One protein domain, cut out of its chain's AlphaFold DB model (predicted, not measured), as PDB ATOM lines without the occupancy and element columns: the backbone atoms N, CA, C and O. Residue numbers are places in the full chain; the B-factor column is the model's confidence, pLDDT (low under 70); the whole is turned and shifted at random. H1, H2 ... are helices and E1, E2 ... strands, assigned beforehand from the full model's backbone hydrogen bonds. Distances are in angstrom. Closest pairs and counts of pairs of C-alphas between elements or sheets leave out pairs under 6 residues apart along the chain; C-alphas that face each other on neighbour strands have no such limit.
ATOM      1  N   THR A   9     163.500 235.599 222.406       81.38
ATOM      2  CA  THR A   9     162.768 234.882 221.346       81.38
ATOM      3  C   THR A   9     163.062 233.380 221.351       81.38
ATOM      4  O   THR A   9     162.668 232.648 220.449       81.38
ATOM      5  N   GLU A  10     163.756 232.898 222.376       86.19
ATOM      6  CA  GLU A  10     164.180 231.521 222.513       86.19
ATOM      7  C   GLU A  10     163.218 230.728 223.388       86.19
ATOM      8  O   GLU A  10     162.766 231.167 224.449       86.19
ATOM      9  N   VAL A  11     162.945 229.495 222.968       92.19
ATOM     10  CA  VAL A  11     162.153 228.561 223.764       92.19
ATOM     11  C   VAL A  11     163.084 227.689 224.585       92.19
ATOM     12  O   VAL A  11     163.779 226.827 224.045       92.19
ATOM     13  N   ALA A  12     163.061 227.894 225.901       93.00
ATOM     14  CA  ALA A  12     163.721 227.008 226.847       93.00
ATOM     15  C   ALA A  12     163.022 225.640 226.880       93.00
ATOM     16  O   ALA A  12     161.800 225.545 227.040       93.00
ATOM     17  N   LEU A  13     163.812 224.579 226.774       93.12
ATOM     18  CA  LEU A  13     163.371 223.213 227.014       93.12
ATOM     19  C   LEU A  13     163.292 222.928 228.528       93.12
ATOM     20  O   LEU A  13     163.913 223.636 229.330       93.12
ATOM     21  N   PRO A  14     162.529 221.904 228.957       92.50
ATOM     22  CA  PRO A  14     162.431 221.519 230.363       92.50
ATOM     23  C   PRO A  14     163.797 221.359 231.047       92.50
ATOM     24  O   PRO A  14     164.665 220.640 230.562       92.50
ATOM     25  N   GLN A  15     163.955 221.954 232.234       89.12
ATOM     26  CA  GLN A  15     165.220 221.959 232.999       89.12
ATOM     27  C   GLN A  15     165.713 220.564 233.425       89.12
ATOM     28  O   GLN A  15     166.868 220.399 233.829       89.12
ATOM     29  N   ALA A  16     164.838 219.558 233.372       91.12
ATOM     30  CA  ALA A  16     165.202 218.166 233.608       91.12
ATOM     31  C   ALA A  16     166.102 217.610 232.490       91.12
ATOM     32  O   ALA A  16     166.853 216.661 232.709       91.12
ATOM     33  N   TRP A  17     166.069 218.193 231.291       93.06
ATOM     34  CA  TRP A  17     166.878 217.753 230.159       93.06
ATOM     35  C   TRP A  17     168.213 218.479 230.209       93.06
ATOM     36  O   TRP A  17     168.336 219.591 229.724       93.06
ATOM     37  N   ARG A  18     169.205 217.888 230.877       90.56
ATOM     38  CA  ARG A  18     170.530 218.507 231.045       90.56
ATOM     39  C   ARG A  18     171.561 217.943 230.083       90.56
ATOM     40  O   ARG A  18     172.473 218.653 229.684       90.56
ATOM     41  N   THR A  19     171.394 216.688 229.692       93.25
ATOM     42  CA  THR A  19     172.313 215.965 228.817       93.25
ATOM     43  C   THR A  19     171.691 215.755 227.443       93.25
ATOM     44  O   THR A  19     170.470 215.818 227.275       93.25
ATOM     45  N   PHE A  20     172.538 215.465 226.459       93.81
ATOM     46  CA  PHE A  20     172.092 215.058 225.130       93.81
ATOM     47  C   PHE A  20     171.237 213.776 225.176       93.81
ATOM     48  O   PHE A  20     170.217 213.694 224.496       93.81
ATOM     49  N   GLU A  21     171.562 212.825 226.057       95.62
ATOM     50  CA  GLU A  21     170.766 211.600 226.241       95.62
ATOM     51  C   GLU A  21     169.333 211.889 226.704       95.62
ATOM     52  O   GLU A  21     168.390 211.246 226.242       95.62
ATOM     53  N   HIS A  22     169.125 212.907 227.549       95.00
ATOM     54  CA  HIS A  22     167.769 213.302 227.934       95.00
ATOM     55  C   HIS A  22     166.965 213.832 226.745       95.00
ATOM     56  O   HIS A  22     165.766 213.559 226.685       95.00
ATOM     57  N   LEU A  23     167.602 214.559 225.814       94.44
ATOM     58  CA  LEU A  23     166.966 215.019 224.575       94.44
ATOM     59  C   LEU A  23     166.635 213.849 223.653       94.44
ATOM     60  O   LEU A  23     165.517 213.768 223.152       94.44
ATOM     61  N   LYS A  24     167.577 212.920 223.473       95.25
ATOM     62  CA  LYS A  24     167.386 211.713 222.663       95.25
ATOM     63  C   LYS A  24     166.227 210.864 223.186       95.25
ATOM     64  O   LYS A  24     165.403 210.418 222.397       95.25
ATOM     65  N   ALA A  25     166.091 210.738 224.507       95.62
ATOM     66  CA  ALA A  25     164.970 210.049 225.145       95.62
ATOM     67  C   ALA A  25     163.599 210.718 224.910       95.62
ATOM     68  O   ALA A  25     162.568 210.109 225.188       95.62
ATOM     69  N   GLN A  26     163.553 211.963 224.412       95.19
ATOM     70  CA  GLN A  26     162.295 212.620 224.032       95.19
ATOM     71  C   GLN A  26     161.828 212.280 222.617       95.19
ATOM     72  O   GLN A  26     160.726 212.683 222.232       95.19
ATOM     73  N   LEU A  27     162.658 211.592 221.837       94.69
ATOM     74  CA  LEU A  27     162.365 211.208 220.467       94.69
ATOM     75  C   LEU A  27     161.775 209.801 220.427       94.69
ATOM     76  O   LEU A  27     162.179 208.922 221.184       94.69
ATOM     77  N   THR A  28     160.806 209.596 219.541       91.69
ATOM     78  CA  THR A  28     160.182 208.292 219.299       91.69
ATOM     79  C   THR A  28     160.091 208.014 217.800       91.69
ATOM     80  O   THR A  28     160.126 208.927 216.972       91.69
ATOM     81  N   GLY A  29     159.956 206.736 217.439       88.12
ATOM     82  CA  GLY A  29     159.805 206.321 216.043       88.12
ATOM     83  C   GLY A  29     161.063 206.588 215.201       88.12
ATOM     84  O   GLY A  29     162.167 206.421 215.713       88.12
ATOM     85  N   PRO A  30     160.919 206.986 213.921       90.00
ATOM     86  CA  PRO A  30     162.057 207.222 213.026       90.00
ATOM     87  C   PRO A  30     162.782 208.556 213.287       90.00
ATOM     88  O   PRO A  30     163.759 208.870 212.609       90.00
ATOM     89  N   SER A  31     162.306 209.364 214.241       91.81
ATOM     90  CA  SER A  31     162.944 210.625 214.628       91.81
ATOM     91  C   SER A  31     164.284 210.369 215.309       91.81
ATOM     92  O   SER A  31     164.415 209.449 216.116       91.81
ATOM     93  N   TYR A  32     165.275 211.214 215.038       94.69
ATOM     94  CA  TYR A  32     166.615 211.040 215.588       94.69
ATOM     95  C   TYR A  32     167.247 212.361 216.019       94.69
ATOM     96  O   TYR A  32     166.859 213.449 215.592       94.69
ATOM     97  N   ALA A  33     168.232 212.249 216.906       93.62
ATOM     98  CA  ALA A  33     169.063 213.351 217.356       93.62
ATOM     99  C   ALA A  33     170.492 213.098 216.893       93.62
ATOM    100  O   ALA A  33     171.022 212.000 217.070       93.62
ATOM    101  N   ARG A  34     171.130 214.129 216.358       93.44
ATOM    102  CA  ARG A  34     172.558 214.147 216.077       93.44
ATOM    103  C   ARG A  34     173.188 215.230 216.933       93.44
ATOM    104  O   ARG A  34     172.772 216.385 216.880       93.44
ATOM    105  N   GLN A  35     174.185 214.862 217.724       91.69
ATOM    106  CA  GLN A  35     175.005 215.861 218.391       91.69
ATOM    107  C   GLN A  35     175.802 216.605 217.316       91.69
ATOM    108  O   GLN A  35     176.410 215.973 216.447       91.69
ATOM    109  N   GLY A  36     175.723 217.935 217.321       78.19
ATOM    110  CA  GLY A  36     176.471 218.745 216.373       78.19
ATOM    111  C   GLY A  36     177.958 218.627 216.681       78.19
ATOM    112  O   GLY A  36     178.350 218.698 217.848       78.19
ATOM    113  N   ALA A  37     178.786 218.471 215.648       60.38
ATOM    114  CA  ALA A  37     180.149 218.960 215.778       60.38
ATOM    115  C   ALA A  37     180.044 220.480 215.988       60.38
ATOM    116  O   ALA A  37     179.176 221.095 215.354       60.38
ATOM    117  N   PRO A  38     180.844 221.082 216.886       55.19
ATOM    118  CA  PRO A  38     180.926 222.532 216.979       55.19
ATOM    119  C   PRO A  38     181.143 223.069 215.564       55.19
ATOM    120  O   PRO A  38     182.083 222.647 214.896       55.19
ATOM    121  N   THR A  39     180.209 223.878 215.058       55.84
ATOM    122  CA  THR A  39     180.270 224.409 213.697       55.84
ATOM    123  C   THR A  39     181.621 225.103 213.564       55.84
ATOM    124  O   THR A  39     181.818 226.151 214.170       55.84
ATOM    125  N   GLU A  40     182.571 224.523 212.825       48.97
ATOM    126  CA  GLU A  40     183.975 224.983 212.768       48.97
ATOM    127  C   GLU A  40     184.149 226.358 212.091       48.97
ATOM    128  O   GLU A  40     185.256 226.819 211.823       48.97
ATOM    129  N   LEU A  41     183.047 227.056 211.826       50.91
ATOM    130  CA  LEU A  41     183.039 228.393 211.273       50.91
ATOM    131  C   LEU A  41     183.231 229.436 212.379       50.91
ATOM    132  O   LEU A  41     182.276 229.942 212.959       50.91
ATOM    133  N   LEU A  42     184.511 229.779 212.532       47.06
ATOM    134  CA  LEU A  42     185.067 231.057 212.986       47.06
ATOM    135  C   LEU A  42     185.114 231.302 214.507       47.06
ATOM    136  O   LEU A  42     184.107 231.433 215.194       47.06
ATOM    137  N   ASP A  43     186.365 231.430 214.961       47.31
ATOM    138  CA  ASP A  43     186.874 231.997 216.211       47.31
ATOM    139  C   ASP A  43     186.487 231.339 217.537       47.31
ATOM    140  O   ASP A  43     185.492 231.687 218.162       47.31
ATOM    141  N   GLY A  44     187.383 230.453 218.006       58.06
ATOM    142  CA  GLY A  44     188.091 230.500 219.304       58.06
ATOM    143  C   GLY A  44     187.317 230.535 220.631       58.06
ATOM    144  O   GLY A  44     187.900 230.277 221.684       58.06
ATOM    145  N   ALA A  45     186.026 230.832 220.629       60.94
ATOM    146  CA  ALA A  45     185.178 230.819 221.801       60.94
ATOM    147  C   ALA A  45     184.700 229.390 222.048       60.94
ATOM    148  O   ALA A  45     184.199 228.726 221.141       60.94
ATOM    149  N   SER A  46     184.836 228.928 223.294       61.25
ATOM    150  CA  SER A  46     184.303 227.651 223.777       61.25
ATOM    151  C   SER A  46     182.854 227.474 223.314       61.25
ATOM    152  O   SER A  46     181.936 228.049 223.906       61.25
ATOM    153  N   GLN A  47     182.647 226.690 222.255       75.00
ATOM    154  CA  GLN A  47     181.322 226.506 221.687       75.00
ATOM    155  C   GLN A  47     180.469 225.715 222.668       75.00
ATOM    156  O   GLN A  47     180.841 224.639 223.141       75.00
ATOM    157  N   ALA A  48     179.324 226.288 223.018       86.69
ATOM    158  CA  ALA A  48     178.391 225.615 223.894       86.69
ATOM    159  C   ALA A  48     177.828 224.368 223.181       86.69
ATOM    160  O   ALA A  48     177.592 224.436 221.971       86.69
ATOM    161  N   PRO A  49     177.598 223.248 223.892       92.31
ATOM    162  CA  PRO A  49     177.087 222.026 223.281       92.31
ATOM    163  C   PRO A  49     175.819 222.288 222.465       92.31
ATOM    164  O   PRO A  49     174.894 222.947 222.944       92.31
ATOM    165  N   SER A  50     175.756 221.754 221.250       94.25
ATOM    166  CA  SER A  50     174.594 221.868 220.373       94.25
ATOM    167  C   SER A  50     174.165 220.506 219.831       94.25
ATOM    168  O   SER A  50     174.921 219.529 219.826       94.25
ATOM    169  N   ALA A  51     172.911 220.421 219.407       95.69
ATOM    170  CA  ALA A  51     172.362 219.234 218.778       95.69
ATOM    171  C   ALA A  51     171.332 219.600 217.712       95.69
ATOM    172  O   ALA A  51     170.603 220.585 217.828       95.69
ATOM    173  N   THR A  52     171.241 218.750 216.696       96.62
ATOM    174  CA  THR A  52     170.206 218.795 215.669       96.62
ATOM    175  C   THR A  52     169.227 217.654 215.913       96.62
ATOM    176  O   THR A  52     169.630 216.495 216.013       96.62
ATOM    177  N   LEU A  53     167.940 217.968 216.016       96.94
ATOM    178  CA  LEU A  53     166.864 216.987 216.140       96.94
ATOM    179  C   LEU A  53     166.092 216.952 214.824       96.94
ATOM    180  O   LEU A  53     165.713 218.001 214.313       96.94
ATOM    181  N   VAL A  54     165.836 215.764 214.293       96.94
ATOM    182  CA  VAL A  54     165.033 215.563 213.085       96.94
ATOM    183  C   VAL A  54     163.774 214.808 213.483       96.94
ATOM    184  O   VAL A  54     163.845 213.678 213.965       96.94
ATOM    185  N   LEU A  55     162.625 215.463 213.325       95.88
ATOM    186  CA  LEU A  55     161.314 214.964 213.715       95.88
ATOM    187  C   LEU A  55     160.494 214.624 212.471       95.88
ATOM    188  O   LEU A  55     160.115 215.510 211.701       95.88
ATOM    189  N   TYR A  56     160.172 213.343 212.315       94.44
ATOM    190  CA  TYR A  56     159.266 212.861 211.274       94.44
ATOM    191  C   TYR A  56     157.839 212.761 211.805       94.44
ATOM    192  O   TYR A  56     157.621 212.518 212.995       94.44
ATOM    193  N   SER A  57     156.853 212.938 210.919       89.12
ATOM    194  CA  SER A  57     155.421 212.814 211.247       89.12
ATOM    195  C   SER A  57     154.976 213.703 212.418       89.12
ATOM    196  O   SER A  57     153.980 213.419 213.087       89.12
ATOM    197  N   PHE A  58     155.704 214.793 212.684       87.50
ATOM    198  CA  PHE A  58     155.406 215.708 213.782       87.50
ATOM    199  C   PHE A  58     154.000 216.308 213.631       87.50
ATOM    200  O   PHE A  58     153.223 216.346 214.592       87.50
ATOM    201  N   PHE A  59     153.673 216.697 212.395       86.81
ATOM    202  CA  PHE A  59     152.418 217.334 211.995       86.81
ATOM    203  C   PHE A  59     151.284 216.352 211.699       86.81
ATOM    204  O   PHE A  59     150.163 216.789 211.437       86.81
ATOM    205  N   SER A  60     151.528 215.040 211.766       86.56
ATOM    206  CA  SER A  60     150.463 214.051 211.636       86.56
ATOM    207  C   SER A  60     149.437 214.288 212.738       86.56
ATOM    208  O   SER A  60     149.678 214.010 213.918       86.56
ATOM    209  N   GLY A 102     156.198 210.959 216.876       83.88
ATOM    210  CA  GLY A 102     157.633 211.206 216.716       83.88
ATOM    211  C   GLY A 102     158.370 211.752 217.942       83.88
ATOM    212  O   GLY A 102     159.599 211.818 217.936       83.88
ATOM    213  N   CYS A 103     157.651 212.178 218.984       92.25
ATOM    214  CA  CYS A 103     158.231 212.740 220.200       92.25
ATOM    215  C   CYS A 103     157.292 212.657 221.414       92.25
ATOM    216  O   CYS A 103     156.097 212.354 221.297       92.25
ATOM    217  N   THR A 104     157.833 212.966 222.595       92.94
ATOM    218  CA  THR A 104     157.059 213.092 223.837       92.94
ATOM    219  C   THR A 104     156.158 214.338 223.831       92.94
ATOM    220  O   THR A 104     156.470 215.345 223.185       92.94
ATOM    221  N   PRO A 105     155.055 214.348 224.611       92.00
ATOM    222  CA  PRO A 105     154.174 215.515 224.713       92.00
ATOM    223  C   PRO A 105     154.876 216.790 225.200       92.00
ATOM    224  O   PRO A 105     154.475 217.894 224.839       92.00
ATOM    225  N   ALA A 106     155.917 216.657 226.028       93.38
ATOM    226  CA  ALA A 106     156.683 217.794 226.528       93.38
ATOM    227  C   ALA A 106     157.501 218.461 225.413       93.38
ATOM    228  O   ALA A 106     157.435 219.684 225.275       93.38
ATOM    229  N   LEU A 107     158.205 217.672 224.590       94.44
ATOM    230  CA  LEU A 107     158.965 218.201 223.455       94.44
ATOM    231  C   LEU A 107     158.016 218.815 222.431       94.44
ATOM    232  O   LEU A 107     158.217 219.948 222.012       94.44
ATOM    233  N   ARG A 108     156.911 218.127 222.131       94.00
ATOM    234  CA  ARG A 108     155.858 218.632 221.247       94.00
ATOM    235  C   ARG A 108     155.355 220.018 221.649       94.00
ATOM    236  O   ARG A 108     155.288 220.901 220.802       94.00
ATOM    237  N   ARG A 109     155.040 220.239 222.931       94.12
ATOM    238  CA  ARG A 109     154.608 221.561 223.426       94.12
ATOM    239  C   ARG A 109     155.681 222.633 223.242       94.12
ATOM    240  O   ARG A 109     155.357 223.735 222.809       94.12
ATOM    241  N   ALA A 110     156.942 222.319 223.545       94.94
ATOM    242  CA  ALA A 110     158.045 223.260 223.354       94.94
ATOM    243  C   ALA A 110     158.239 223.618 221.871       94.94
ATOM    244  O   ALA A 110     158.407 224.784 221.531       94.94
ATOM    245  N   VAL A 111     158.139 222.630 220.984       95.31
ATOM    246  CA  VAL A 111     158.258 222.822 219.535       95.31
ATOM    247  C   VAL A 111     157.107 223.652 218.975       95.31
ATOM    248  O   VAL A 111     157.356 224.571 218.203       95.31
ATOM    249  N   HIS A 112     155.861 223.399 219.388       94.75
ATOM    250  CA  HIS A 112     154.729 224.241 218.984       94.75
ATOM    251  C   HIS A 112     154.905 225.690 219.434       94.75
ATOM    252  O   HIS A 112     154.708 226.593 218.629       94.75
ATOM    253  N   LYS A 113     155.359 225.911 220.673       95.06
ATOM    254  CA  LYS A 113     155.682 227.258 221.156       95.06
ATOM    255  C   LYS A 113     156.779 227.920 220.313       95.06
ATOM    256  O   LYS A 113     156.695 229.105 220.022       95.06
ATOM    257  N   ALA A 114     157.800 227.168 219.894       95.12
ATOM    258  CA  ALA A 114     158.865 227.696 219.039       95.12
ATOM    259  C   ALA A 114     158.358 228.043 217.631       95.12
ATOM    260  O   ALA A 114     158.717 229.087 217.095       95.12
ATOM    261  N   LEU A 115     157.488 227.208 217.057       94.88
ATOM    262  CA  LEU A 115     156.824 227.486 215.780       94.88
ATOM    263  C   LEU A 115     155.936 228.732 215.861       94.88
ATOM    264  O   LEU A 115     155.939 229.538 214.935       94.88
ATOM    265  N   GLU A 116     155.205 228.914 216.959       94.25
ATOM    266  CA  GLU A 116     154.375 230.097 217.201       94.25
ATOM    267  C   GLU A 116     155.220 231.376 217.275       94.25
ATOM    268  O   GLU A 116     154.924 232.353 216.583       94.25
ATOM    269  N   ILE A 117     156.322 231.357 218.034       93.50
ATOM    270  CA  ILE A 117     157.272 232.480 218.096       93.50
ATOM    271  C   ILE A 117     157.871 232.765 216.716       93.50
ATOM    272  O   ILE A 117     157.914 233.923 216.298       93.50
ATOM    273  N   ALA A 118     158.299 231.728 215.991       93.94
ATOM    274  CA  ALA A 118     158.845 231.873 214.648       93.94
ATOM    275  C   ALA A 118     157.838 232.558 213.713       93.94
ATOM    276  O   ALA A 118     158.165 233.587 213.121       93.94
ATOM    277  N   ARG A 119     156.602 232.048 213.638       93.12
ATOM    278  CA  ARG A 119     155.522 232.607 212.804       93.12
ATOM    279  C   ARG A 119     155.220 234.059 213.157       93.12
ATOM    280  O   ARG A 119     155.215 234.907 212.267       93.12
ATOM    281  N   THR A 120     155.079 234.352 214.450       92.44
ATOM    282  CA  THR A 120     154.820 235.708 214.958       92.44
ATOM    283  C   THR A 120     155.947 236.658 214.562       92.44
ATOM    284  O   THR A 120     155.692 237.750 214.063       92.44
ATOM    285  N   SER A 121     157.205 236.225 214.700       91.31
ATOM    286  CA  SER A 121     158.373 237.045 214.352       91.31
ATOM    287  C   SER A 121     158.510 237.329 212.853       91.31
ATOM    288  O   SER A 121     159.156 238.303 212.477       91.31
ATOM    289  N   MET A 122     157.921 236.487 212.000       88.88
ATOM    290  CA  MET A 122     157.948 236.640 210.543       88.88
ATOM    291  C   MET A 122     156.688 237.313 209.989       88.88
ATOM    292  O   MET A 122     156.629 237.559 208.788       88.88
ATOM    293  N   GLY A 123     155.677 237.585 210.826       89.94
ATOM    294  CA  GLY A 123     154.359 238.031 210.361       89.94
ATOM    295  C   GLY A 123     153.662 237.002 209.461       89.94
ATOM    296  O   GLY A 123     152.810 237.363 208.657       89.94
ATOM    297  N   SER A 124     154.054 235.729 209.559       84.62
ATOM    298  CA  SER A 124     153.548 234.658 208.702       84.62
ATOM    299  C   SER A 124     152.225 234.132 209.252       84.62
ATOM    300  O   SER A 124     152.122 233.792 210.435       84.62
ATOM    301  N   VAL A 125     151.216 234.064 208.385       78.81
ATOM    302  CA  VAL A 125     149.924 233.446 208.698       78.81
ATOM    303  C   VAL A 125     150.092 231.927 208.718       78.81
ATOM    304  O   VAL A 125     150.945 231.366 208.034       78.81
ATOM    305  N   GLU A 126     149.309 231.250 209.555       72.06
ATOM    306  CA  GLU A 126     149.373 229.804 209.726       72.06
ATOM    307  C   GLU A 126     149.186 229.064 208.393       72.06
ATOM    308  O   GLU A 126     148.090 228.990 207.848       72.06
ATOM    309  N   THR A 127     150.275 228.501 207.871       73.00
ATOM    310  CA  THR A 127     150.233 227.634 206.693       73.00
ATOM    311  C   THR A 127     149.914 226.207 207.117       73.00
ATOM    312  O   THR A 127     150.572 225.674 208.022       73.00
ATOM    313  N   ASP A 128     148.995 225.555 206.410       87.69
ATOM    314  CA  ASP A 128     148.771 224.121 206.546       87.69
ATOM    315  C   ASP A 128     150.060 223.359 206.207       87.69
ATOM    316  O   ASP A 128     150.558 223.356 205.075       87.69
ATOM    317  N   VAL A 129     150.651 222.742 207.229       89.94
ATOM    318  CA  VAL A 129     151.848 221.917 207.075       89.94
ATOM    319  C   VAL A 129     151.414 220.501 206.722       89.94
ATOM    320  O   VAL A 129     150.590 219.911 207.425       89.94
ATOM    321  N   ASN A 130     151.977 219.952 205.645       89.50
ATOM    322  CA  ASN A 130     151.711 218.582 205.230       89.50
ATOM    323  C   ASN A 130     152.100 217.603 206.357       89.50
ATOM    324  O   ASN A 130     153.124 217.773 207.019       89.50
ATOM    325  N   SER A 131     151.304 216.553 206.576       88.69
ATOM    326  CA  SER A 131     151.618 215.503 207.554       88.69
ATOM    327  C   SER A 131     152.940 214.788 207.250       88.69
ATOM    328  O   SER A 131     153.592 214.296 208.172       88.69
ATOM    329  N   GLY A 132     153.351 214.770 205.977       90.38
ATOM    330  CA  GLY A 132     154.641 214.252 205.521       90.38
ATOM    331  C   GLY A 132     155.829 215.202 205.707       90.38
ATOM    332  O   GLY A 132     156.944 214.826 205.360       90.38
ATOM    333  N   ALA A 133     155.629 216.416 206.232       95.00
ATOM    334  CA  ALA A 133     156.723 217.359 206.429       95.00
ATOM    335  C   ALA A 133     157.702 216.880 207.515       95.00
ATOM    336  O   ALA A 133     157.313 216.355 208.566       95.00
ATOM    337  N   VAL A 134     158.984 217.125 207.268       96.50
ATOM    338  CA  VAL A 134     160.090 216.874 208.189       96.50
ATOM    339  C   VAL A 134     160.435 218.168 208.908       96.50
ATOM    340  O   VAL A 134     160.654 219.207 208.278       96.50
ATOM    341  N   LEU A 135     160.497 218.104 210.236       97.12
ATOM    342  CA  LEU A 135     160.884 219.228 211.078       97.12
ATOM    343  C   LEU A 135     162.293 219.012 211.623       97.12
ATOM    344  O   LEU A 135     162.531 218.119 212.433       97.12
ATOM    345  N   VAL A 136     163.215 219.872 211.215       97.69
ATOM    346  CA  VAL A 136     164.576 219.937 211.738       97.69
ATOM    347  C   VAL A 136     164.640 221.026 212.799       97.69
ATOM    348  O   VAL A 136     164.219 222.155 212.568       97.69
ATOM    349  N   LEU A 137     165.182 220.703 213.964       97.56
ATOM    350  CA  LEU A 137     165.399 221.629 215.069       97.56
ATOM    351  C   LEU A 137     166.884 221.706 215.365       97.56
ATOM    352  O   LEU A 137     167.567 220.686 215.399       97.56
ATOM    353  N   HIS A 138     167.361 222.899 215.675       96.88
ATOM    354  CA  HIS A 138     168.654 223.085 216.300       96.88
ATOM    355  C   HIS A 138     168.453 223.559 217.734       96.88
ATOM    356  O   HIS A 138     167.748 224.538 217.998       96.88
ATOM    357  N   VAL A 139     169.081 222.843 218.661       96.19
ATOM    358  CA  VAL A 139     169.057 223.150 220.084       96.19
ATOM    359  C   VAL A 139     170.464 223.435 220.577       96.19
ATOM    360  O   VAL A 139     171.417 222.745 220.221       96.19
ATOM    361  N   GLN A 140     170.593 224.453 221.417       94.56
ATOM    362  CA  GLN A 140     171.858 224.854 222.013       94.56
ATOM    363  C   GLN A 140     171.740 224.821 223.530       94.56
ATOM    364  O   GLN A 140     170.794 225.356 224.112       94.56
ATOM    365  N   PHE A 141     172.702 224.185 224.184       93.50
ATOM    366  CA  PHE A 141     172.830 224.229 225.626       93.50
ATOM    367  C   PHE A 141     173.472 225.551 226.013       93.50
ATOM    368  O   PHE A 141     174.602 225.819 225.617       93.50
ATOM    369  N   LYS A 142     172.790 226.382 226.801       90.38
ATOM    370  CA  LYS A 142     173.414 227.591 227.342       90.38
ATOM    371  C   LYS A 142     173.877 227.291 228.765       90.38
ATOM    372  O   LYS A 142     173.030 227.137 229.654       90.38
ATOM    373  N   PRO A 143     175.201 227.171 229.008       85.00
ATOM    374  CA  PRO A 143     175.690 227.065 230.365       85.00
ATOM    375  C   PRO A 143     175.309 228.345 231.096       85.00
ATOM    376  O   PRO A 143     175.293 229.438 230.526       85.00
ATOM    377  N   MET A 144     174.987 228.198 232.373       73.69
ATOM    378  CA  MET A 144     174.730 229.332 233.238       73.69
ATOM    379  C   MET A 144     175.949 230.252 233.170       73.69
ATOM    380  O   MET A 144     177.017 229.890 233.667       73.69
ATOM    381  N   LYS A 145     175.818 231.425 232.531       64.94
ATOM    382  CA  LYS A 145     176.852 232.457 232.635       64.94
ATOM    383  C   LYS A 145     177.015 232.682 234.130       64.94
ATOM    384  O   LYS A 145     176.040 233.036 234.799       64.94
ATOM    385  N   PRO A 158     168.531 231.649 236.789       69.75
ATOM    386  CA  PRO A 158     168.102 230.759 235.719       69.75
ATOM    387  C   PRO A 158     168.988 229.508 235.705       69.75
ATOM    388  O   PRO A 158     170.216 229.602 235.678       69.75
ATOM    389  N   SER A 159     168.356 228.335 235.773       77.25
ATOM    390  CA  SER A 159     169.033 227.042 235.660       77.25
ATOM    391  C   SER A 159     169.572 226.852 234.236       77.25
ATOM    392  O   SER A 159     168.905 227.284 233.293       77.25
ATOM    393  N   PRO A 160     170.718 226.169 234.051       80.62
ATOM    394  CA  PRO A 160     171.184 225.796 232.719       80.62
ATOM    395  C   PRO A 160     170.113 224.968 232.000       80.62
ATOM    396  O   PRO A 160     169.509 224.071 232.597       80.62
ATOM    397  N   ALA A 161     169.875 225.285 230.732       89.94
ATOM    398  CA  ALA A 161     168.847 224.652 229.922       89.94
ATOM    399  C   ALA A 161     169.272 224.595 228.451       89.94
ATOM    400  O   ALA A 161     170.137 225.347 227.993       89.94
ATOM    401  N   TRP A 162     168.642 223.684 227.718       94.00
ATOM    402  CA  TRP A 162     168.677 223.693 226.263       94.00
ATOM    403  C   TRP A 162     167.655 224.690 225.733       94.00
ATOM    404  O   TRP A 162     166.558 224.808 226.278       94.00
ATOM    405  N   TYR A 163     168.004 225.367 224.650       95.19
ATOM    406  CA  TYR A 163     167.163 226.347 223.977       95.19
ATOM    407  C   TYR A 163     167.020 225.969 222.512       95.19
ATOM    408  O   TYR A 163     167.997 225.562 221.886       95.19
ATOM    409  N   ILE A 164     165.817 226.106 221.961       96.12
ATOM    410  CA  ILE A 164     165.608 225.998 220.515       96.12
ATOM    411  C   ILE A 164     166.103 227.302 219.888       96.12
ATOM    412  O   ILE A 164     165.474 228.345 220.066       96.12
ATOM    413  N   SER A 165     167.228 227.240 219.175       95.62
ATOM    414  CA  SER A 165     167.824 228.406 218.513       95.62
ATOM    415  C   SER A 165     167.550 228.460 217.014       95.62
ATOM    416  O   SER A 165     167.746 229.497 216.387       95.62
ATOM    417  N   GLY A 166     167.039 227.379 216.429       96.69
ATOM    418  CA  GLY A 166     166.556 227.398 215.058       96.69
ATOM    419  C   GLY A 166     165.658 226.216 214.739       96.69
ATOM    420  O   GLY A 166     165.701 225.182 215.408       96.69
ATOM    421  N   LEU A 167     164.826 226.381 213.718       97.69
ATOM    422  CA  LEU A 167     163.961 225.330 213.200       97.69
ATOM    423  C   LEU A 167     163.760 225.476 211.693       97.69
ATOM    424  O   LEU A 167     163.850 226.575 211.151       97.69
ATOM    425  N   CYS A 168     163.486 224.362 211.025       97.69
ATOM    426  CA  CYS A 168     163.213 224.284 209.598       97.69
ATOM    427  C   CYS A 168     162.150 223.214 209.337       97.69
ATOM    428  O   CYS A 168     162.336 222.049 209.680       97.69
ATOM    429  N   VAL A 169     161.038 223.613 208.731       97.44
ATOM    430  CA  VAL A 169     159.992 222.742 208.202       97.44
ATOM    431  C   VAL A 169     160.269 222.546 206.721       97.44
ATOM    432  O   VAL A 169     160.299 223.512 205.956       97.44
ATOM    433  N   SER A 170     160.453 221.294 206.328       97.38
ATOM    434  CA  SER A 170     160.722 220.907 204.947       97.38
ATOM    435  C   SER A 170     159.753 219.833 204.474       97.38
ATOM    436  O   SER A 170     159.285 219.019 205.267       97.38
ATOM    437  N   GLU A 171     159.442 219.827 203.188       96.12
ATOM    438  CA  GLU A 171     158.560 218.851 202.558       96.12
ATOM    439  C   GLU A 171     159.096 218.447 201.180       96.12
ATOM    440  O   GLU A 171     159.852 219.186 200.550       96.12
ATOM    441  N   ILE A 231     161.446 224.098 201.302       97.81
ATOM    442  CA  ILE A 231     161.589 224.770 202.590       97.81
ATOM    443  C   ILE A 231     160.357 225.635 202.801       97.81
ATOM    444  O   ILE A 231     160.267 226.756 202.296       97.81
ATOM    445  N   LYS A 232     159.408 225.097 203.565       96.19
ATOM    446  CA  LYS A 232     158.140 225.764 203.858       96.19
ATOM    447  C   LYS A 232     158.318 226.902 204.850       96.19
ATOM    448  O   LYS A 232     157.686 227.945 204.756       96.19
ATOM    449  N   LEU A 233     159.164 226.669 205.848       96.00
ATOM    450  CA  LEU A 233     159.426 227.622 206.912       96.00
ATOM    451  C   LEU A 233     160.800 227.341 207.493       96.00
ATOM    452  O   LEU A 233     161.088 226.208 207.861       96.00
ATOM    453  N   PHE A 234     161.628 228.363 207.669       95.81
ATOM    454  CA  PHE A 234     162.806 228.248 208.518       95.81
ATOM    455  C   PHE A 234     162.993 229.518 209.333       95.81
ATOM    456  O   PHE A 234     162.641 230.617 208.911       95.81
ATOM    457  N   TRP A 235     163.531 229.354 210.532       96.56
ATOM    458  CA  TRP A 235     163.711 230.436 211.480       96.56
ATOM    459  C   TRP A 235     164.959 230.195 212.319       96.56
ATOM    460  O   TRP A 235     165.275 229.062 212.683       96.56
ATOM    461  N   VAL A 236     165.653 231.284 212.637       96.25
ATOM    462  CA  VAL A 236     166.833 231.296 213.502       96.25
ATOM    463  C   VAL A 236     166.698 232.441 214.501       96.25
ATOM    464  O   VAL A 236     166.386 233.578 214.105       96.25
ATOM    465  N   SER A 237     166.950 232.140 215.780       94.31
ATOM    466  CA  SER A 237     166.936 233.116 216.869       94.31
ATOM    467  C   SER A 237     167.914 234.244 216.570       94.31
ATOM    468  O   SER A 237     168.958 234.022 215.960       94.31
ATOM    469  N   ALA A 238     167.576 235.472 216.967       92.38
ATOM    470  CA  ALA A 238     168.392 236.642 216.645       92.38
ATOM    471  C   ALA A 238     169.851 236.483 217.117       92.38
ATOM    472  O   ALA A 238     170.769 236.817 216.372       92.38
ATOM    473  N   GLU A 239     170.049 235.884 218.296       90.50
ATOM    474  CA  GLU A 239     171.366 235.602 218.884       90.50
ATOM    475  C   GLU A 239     172.190 234.571 218.100       90.50
ATOM    476  O   GLU A 239     173.412 234.561 218.197       90.50
ATOM    477  N   SER A 240     171.536 233.697 217.330       90.75
ATOM    478  CA  SER A 240     172.184 232.629 216.557       90.75
ATOM    479  C   SER A 240     172.236 232.927 215.055       90.75
ATOM    480  O   SER A 240     172.452 232.029 214.240       90.75
ATOM    481  N   ARG A 241     172.006 234.177 214.636       92.50
ATOM    482  CA  ARG A 241     172.169 234.584 213.232       92.50
ATOM    483  C   ARG A 241     173.639 234.850 212.917       92.50
ATOM    484  O   ARG A 241     174.433 235.171 213.789       92.50
ATOM    485  N   GLY A 242     174.003 234.721 211.642       90.31
ATOM    486  CA  GLY A 242     175.364 235.006 211.170       90.31
ATOM    487  C   GLY A 242     176.401 233.911 211.440       90.31
ATOM    488  O   GLY A 242     177.479 233.979 210.871       90.31
ATOM    489  N   CYS A 243     176.073 232.863 212.203       90.62
ATOM    490  CA  CYS A 243     176.979 231.741 212.493       90.62
ATOM    491  C   CYS A 243     176.785 230.519 211.571       90.62
ATOM    492  O   CYS A 243     177.131 229.396 211.925       90.62
ATOM    493  N   GLY A 244     176.154 230.699 210.405       93.12
ATOM    494  CA  GLY A 244     175.899 229.602 209.458       93.12
ATOM    495  C   GLY A 244     174.782 228.629 209.864       93.12
ATOM    496  O   GLY A 244     174.508 227.685 209.130       93.12
ATOM    497  N   LEU A 245     174.075 228.868 210.975       94.38
ATOM    498  CA  LEU A 245     173.032 227.957 211.460       94.38
ATOM    499  C   LEU A 245     171.890 227.737 210.452       94.38
ATOM    500  O   LEU A 245     171.431 226.612 210.276       94.38
ATOM    501  N   ALA A 246     171.457 228.788 209.749       96.25
ATOM    502  CA  ALA A 246     170.439 228.653 208.705       96.25
ATOM    503  C   ALA A 246     170.887 227.675 207.604       96.25
ATOM    504  O   ALA A 246     170.122 226.797 207.221       96.25
ATOM    505  N   TYR A 247     172.146 227.768 207.165       96.94
ATOM    506  CA  TYR A 247     172.728 226.845 206.190       96.94
ATOM    507  C   TYR A 247     172.708 225.408 206.722       96.94
ATOM    508  O   TYR A 247     172.181 224.517 206.065       96.94
ATOM    509  N   ALA A 248     173.172 225.192 207.958       96.00
ATOM    510  CA  ALA A 248     173.183 223.874 208.592       96.00
ATOM    511  C   ALA A 248     171.779 223.246 208.733       96.00
ATOM    512  O   ALA A 248     171.629 222.034 208.583       96.00
ATOM    513  N   LEU A 249     170.745 224.055 208.992       97.31
ATOM    514  CA  LEU A 249     169.357 223.587 209.037       97.31
ATOM    515  C   LEU A 249     168.872 223.100 207.666       97.31
ATOM    516  O   LEU A 249     168.290 222.019 207.591       97.31
ATOM    517  N   ILE A 250     169.143 223.849 206.591       97.75
ATOM    518  CA  ILE A 250     168.770 223.443 205.224       97.75
ATOM    519  C   ILE A 250     169.550 222.195 204.791       97.75
ATOM    520  O   ILE A 250     168.979 221.259 204.233       97.75
ATOM    521  N   GLU A 251     170.835 222.123 205.134       97.06
ATOM    522  CA  GLU A 251     171.685 220.949 204.915       97.06
ATOM    523  C   GLU A 251     171.169 219.694 205.632       97.06
ATOM    524  O   GLU A 251     171.289 218.575 205.133       97.06
ATOM    525  N   ALA A 252     170.609 219.847 206.829       96.62
ATOM    526  CA  ALA A 252     169.971 218.744 207.536       96.62
ATOM    527  C   ALA A 252     168.609 218.389 206.914       96.62
ATOM    528  O   ALA A 252     168.284 217.206 206.795       96.62
ATOM    529  N   ALA A 253     167.839 219.382 206.462       97.19
ATOM    530  CA  ALA A 253     166.549 219.179 205.804       97.19
ATOM    531  C   ALA A 253     166.692 218.381 204.497       97.19
ATOM    532  O   ALA A 253     166.036 217.355 204.325       97.19
ATOM    533  N   ARG A 254     167.626 218.760 203.615       96.88
ATOM    534  CA  ARG A 254     167.835 218.074 202.324       96.88
ATOM    535  C   ARG A 254     168.295 216.617 202.455       96.88
ATOM    536  O   ARG A 254     168.035 215.814 201.565       96.88
ATOM    537  N   ARG A 255     168.947 216.269 203.572       96.31
ATOM    538  CA  ARG A 255     169.351 214.891 203.917       96.31
ATOM    539  C   ARG A 255     168.244 214.065 204.566       96.31
ATOM    540  O   ARG A 255     168.378 212.852 204.659       96.31
ATOM    541  N   SER A 256     167.203 214.713 205.089       95.44
ATOM    542  CA  SER A 256     166.138 214.044 205.846       95.44
ATOM    543  C   SER A 256     164.804 213.997 205.110       95.44
ATOM    544  O   SER A 256     163.999 213.119 205.394       95.44
ATOM    545  N   VAL A 257     164.569 214.882 204.138       94.38
ATOM    546  CA  VAL A 257     163.309 214.916 203.380       94.38
ATOM    547  C   VAL A 257     163.073 213.646 202.550       94.38
ATOM    548  O   VAL A 257     161.930 213.228 202.393       94.38
ATOM    549  N   CYS A 258     164.139 213.015 202.043       91.88
ATOM    550  CA  CYS A 258     164.073 211.788 201.255       91.88
ATOM    551  C   CYS A 258     164.983 210.723 201.878       91.88
ATOM    552  O   CYS A 258     166.180 210.934 202.064       91.88
ATOM    553  N   TYR A 259     164.414 209.575 202.241       88.06
ATOM    554  CA  TYR A 259     165.182 208.507 202.871       88.06
ATOM    555  C   TYR A 259     166.170 207.883 201.878       88.06
ATOM    556  O   TYR A 259     165.782 207.478 200.787       88.06
ATOM    557  N   GLY A 260     167.442 207.785 202.271       88.88
ATOM    558  CA  GLY A 260     168.492 207.186 201.439       88.88
ATOM    559  C   GLY A 260     168.931 208.038 200.243       88.88
ATOM    560  O   GLY A 260     169.782 207.594 199.480       88.88
ATOM    561  N   TYR A 261     168.399 209.255 200.091       90.62
ATOM    562  CA  TYR A 261     168.741 210.162 199.002       90.62
ATOM    563  C   TYR A 261     168.959 211.580 199.528       90.62
ATOM    564  O   TYR A 261     168.061 212.209 200.086       90.62
ATOM    565  N   GLU A 262     170.170 212.097 199.338       94.12
ATOM    566  CA  GLU A 262     170.500 213.477 199.678       94.12
ATOM    567  C   GLU A 262     170.090 214.396 198.523       94.12
ATOM    568  O   GLU A 262     170.683 214.355 197.444       94.12
ATOM    569  N   VAL A 263     169.084 215.249 198.749       95.19
ATOM    570  CA  VAL A 263     168.621 216.184 197.717       95.19
ATOM    571  C   VAL A 263     169.746 217.185 197.389       95.19
ATOM    572  O   VAL A 263     170.302 217.805 198.313       95.19
ATOM    573  N   PRO A 264     170.103 217.372 196.102       95.25
ATOM    574  CA  PRO A 264     171.107 218.349 195.695       95.25
ATOM    575  C   PRO A 264     170.734 219.766 196.134       95.25
ATOM    576  O   PRO A 264     169.564 220.143 196.097       95.25
ATOM    577  N   ALA A 265     171.726 220.594 196.476       96.06
ATOM    578  CA  ALA A 265     171.480 221.985 196.867       96.06
ATOM    579  C   ALA A 265     170.723 222.776 195.785       96.06
ATOM    580  O   ALA A 265     169.866 223.583 196.116       96.06
ATOM    581  N   ALA A 266     170.970 222.481 194.502       94.44
ATOM    582  CA  ALA A 266     170.267 223.086 193.370       94.44
ATOM    583  C   ALA A 266     168.777 222.703 193.264       94.44
ATOM    584  O   ALA A 266     168.067 223.303 192.464       94.44
ATOM    585  N   HIS A 267     168.315 221.701 194.021       96.00
ATOM    586  CA  HIS A 267     166.925 221.229 194.064       96.00
ATOM    587  C   HIS A 267     166.208 221.652 195.361       96.00
ATOM    588  O   HIS A 267     165.182 221.078 195.732       96.00
TER     589      HIS A 267
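What this domain is: This is residues 9 to 60, 102 to 145, 158 to 171 and 231 to 267 of the 293 residues of the protein "Acetyltransf_13 domain-containing protein" of Leptomonas pyrrhocoris (UniProt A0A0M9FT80). A twisted sheet of five strands forms the core, with the long helix H2 crossing one face near the E5 end and H3 packed slantwise over the other face. The short helix H1 packs by E1 and E2, at the other end of the sheet, and the long loop of residues 36 to 49 joins these two strands. The printed part has 147 residues with three named helices and five named strands, in the order H1 E1 E2 H2 E3 E4 E5 H3; the sheet's order is E1 E2 E3 E4 E5, all antiparallel. The class is mixed, helices and strands, with 71 residues, under half, in named elements. The whole is compact and rounded, with a radius of gyration of the C-alphas of 14.6 A and spans of 39 by 34 by 33 A.

Where its parts are: The sheet holds E1, residues 32 to 35, E2, residues 50 to 55, E3, residues 134 to 142 and 25.7 A long, E4, residues 161 to 171 and 29.8 A long, and E5, residues 231 to 236. H2, residues 105 to 122, is 25.7 A long; H3, residues 245 to 256, is 16.5 A long; H1, residues 20 to 24, is 6.3 A long. C-alpha 20 begins H1 at (172.092, 215.058, 225.130), and C-alpha 256 ends H3 at (166.138, 214.044, 205.846).

How they stand to each other: E1 and E2 form a hairpin, with N 34 and O 52 2.8 A apart. Between the antiparallel neighbours E2 and E3, N 53 and O 137 are within hydrogen-bond range at 2.8 A; between the antiparallel neighbours E3 and E4, N 136 and O 168 are within it at 2.8 A; and between the antiparallel neighbours E4 and E5, N 169 and O 233 are within it at 2.7 A. Residues 11 to 12 also pair antiparallel with residues 163 to 164 of E4. Three layers, a sheet with helices on both faces, are made by H2 and H3 on opposite faces of the sheet. H3 has a height over the sheet of 7.7 A and lies over E3 and E4, slantwise to the strands, at 40 degrees to E3 on the local plane; its closest C-alphas to E4 are those of Ala 253 and Ser 170, 6.1 A. H2, at a height over the sheet of 8.9 A, runs across the strands, at 90 degrees to E5 on the local plane; its closest C-alphas to E5 are those of Ala 118 and Trp 235, 6.0 A. H1 is on the sheet at a height of 7.6 A and only just over E2, on which 3 of its C-alphas fall. H2 and H3 are apart. Every O i to N i+4 pair is within hydrogen-bond range in H1 and H2, and 7 of 8 in H3.

The domain as a whole: The C-alphas of Pro 158 and Ala 266 are the two farthest apart, at 43.1 A. Three cuts leave out residues 61 to 101, 146 to 157 and 172 to 230, with C-alpha gaps of 9.2 A, 9.4 A and 6.6 A. Of the links that are printed whole, E1 to E2 and H2 to E3 are long. Mean pLDDT of the printed part is 89.4; residues 37 to 46, 145 and 158 are under 70.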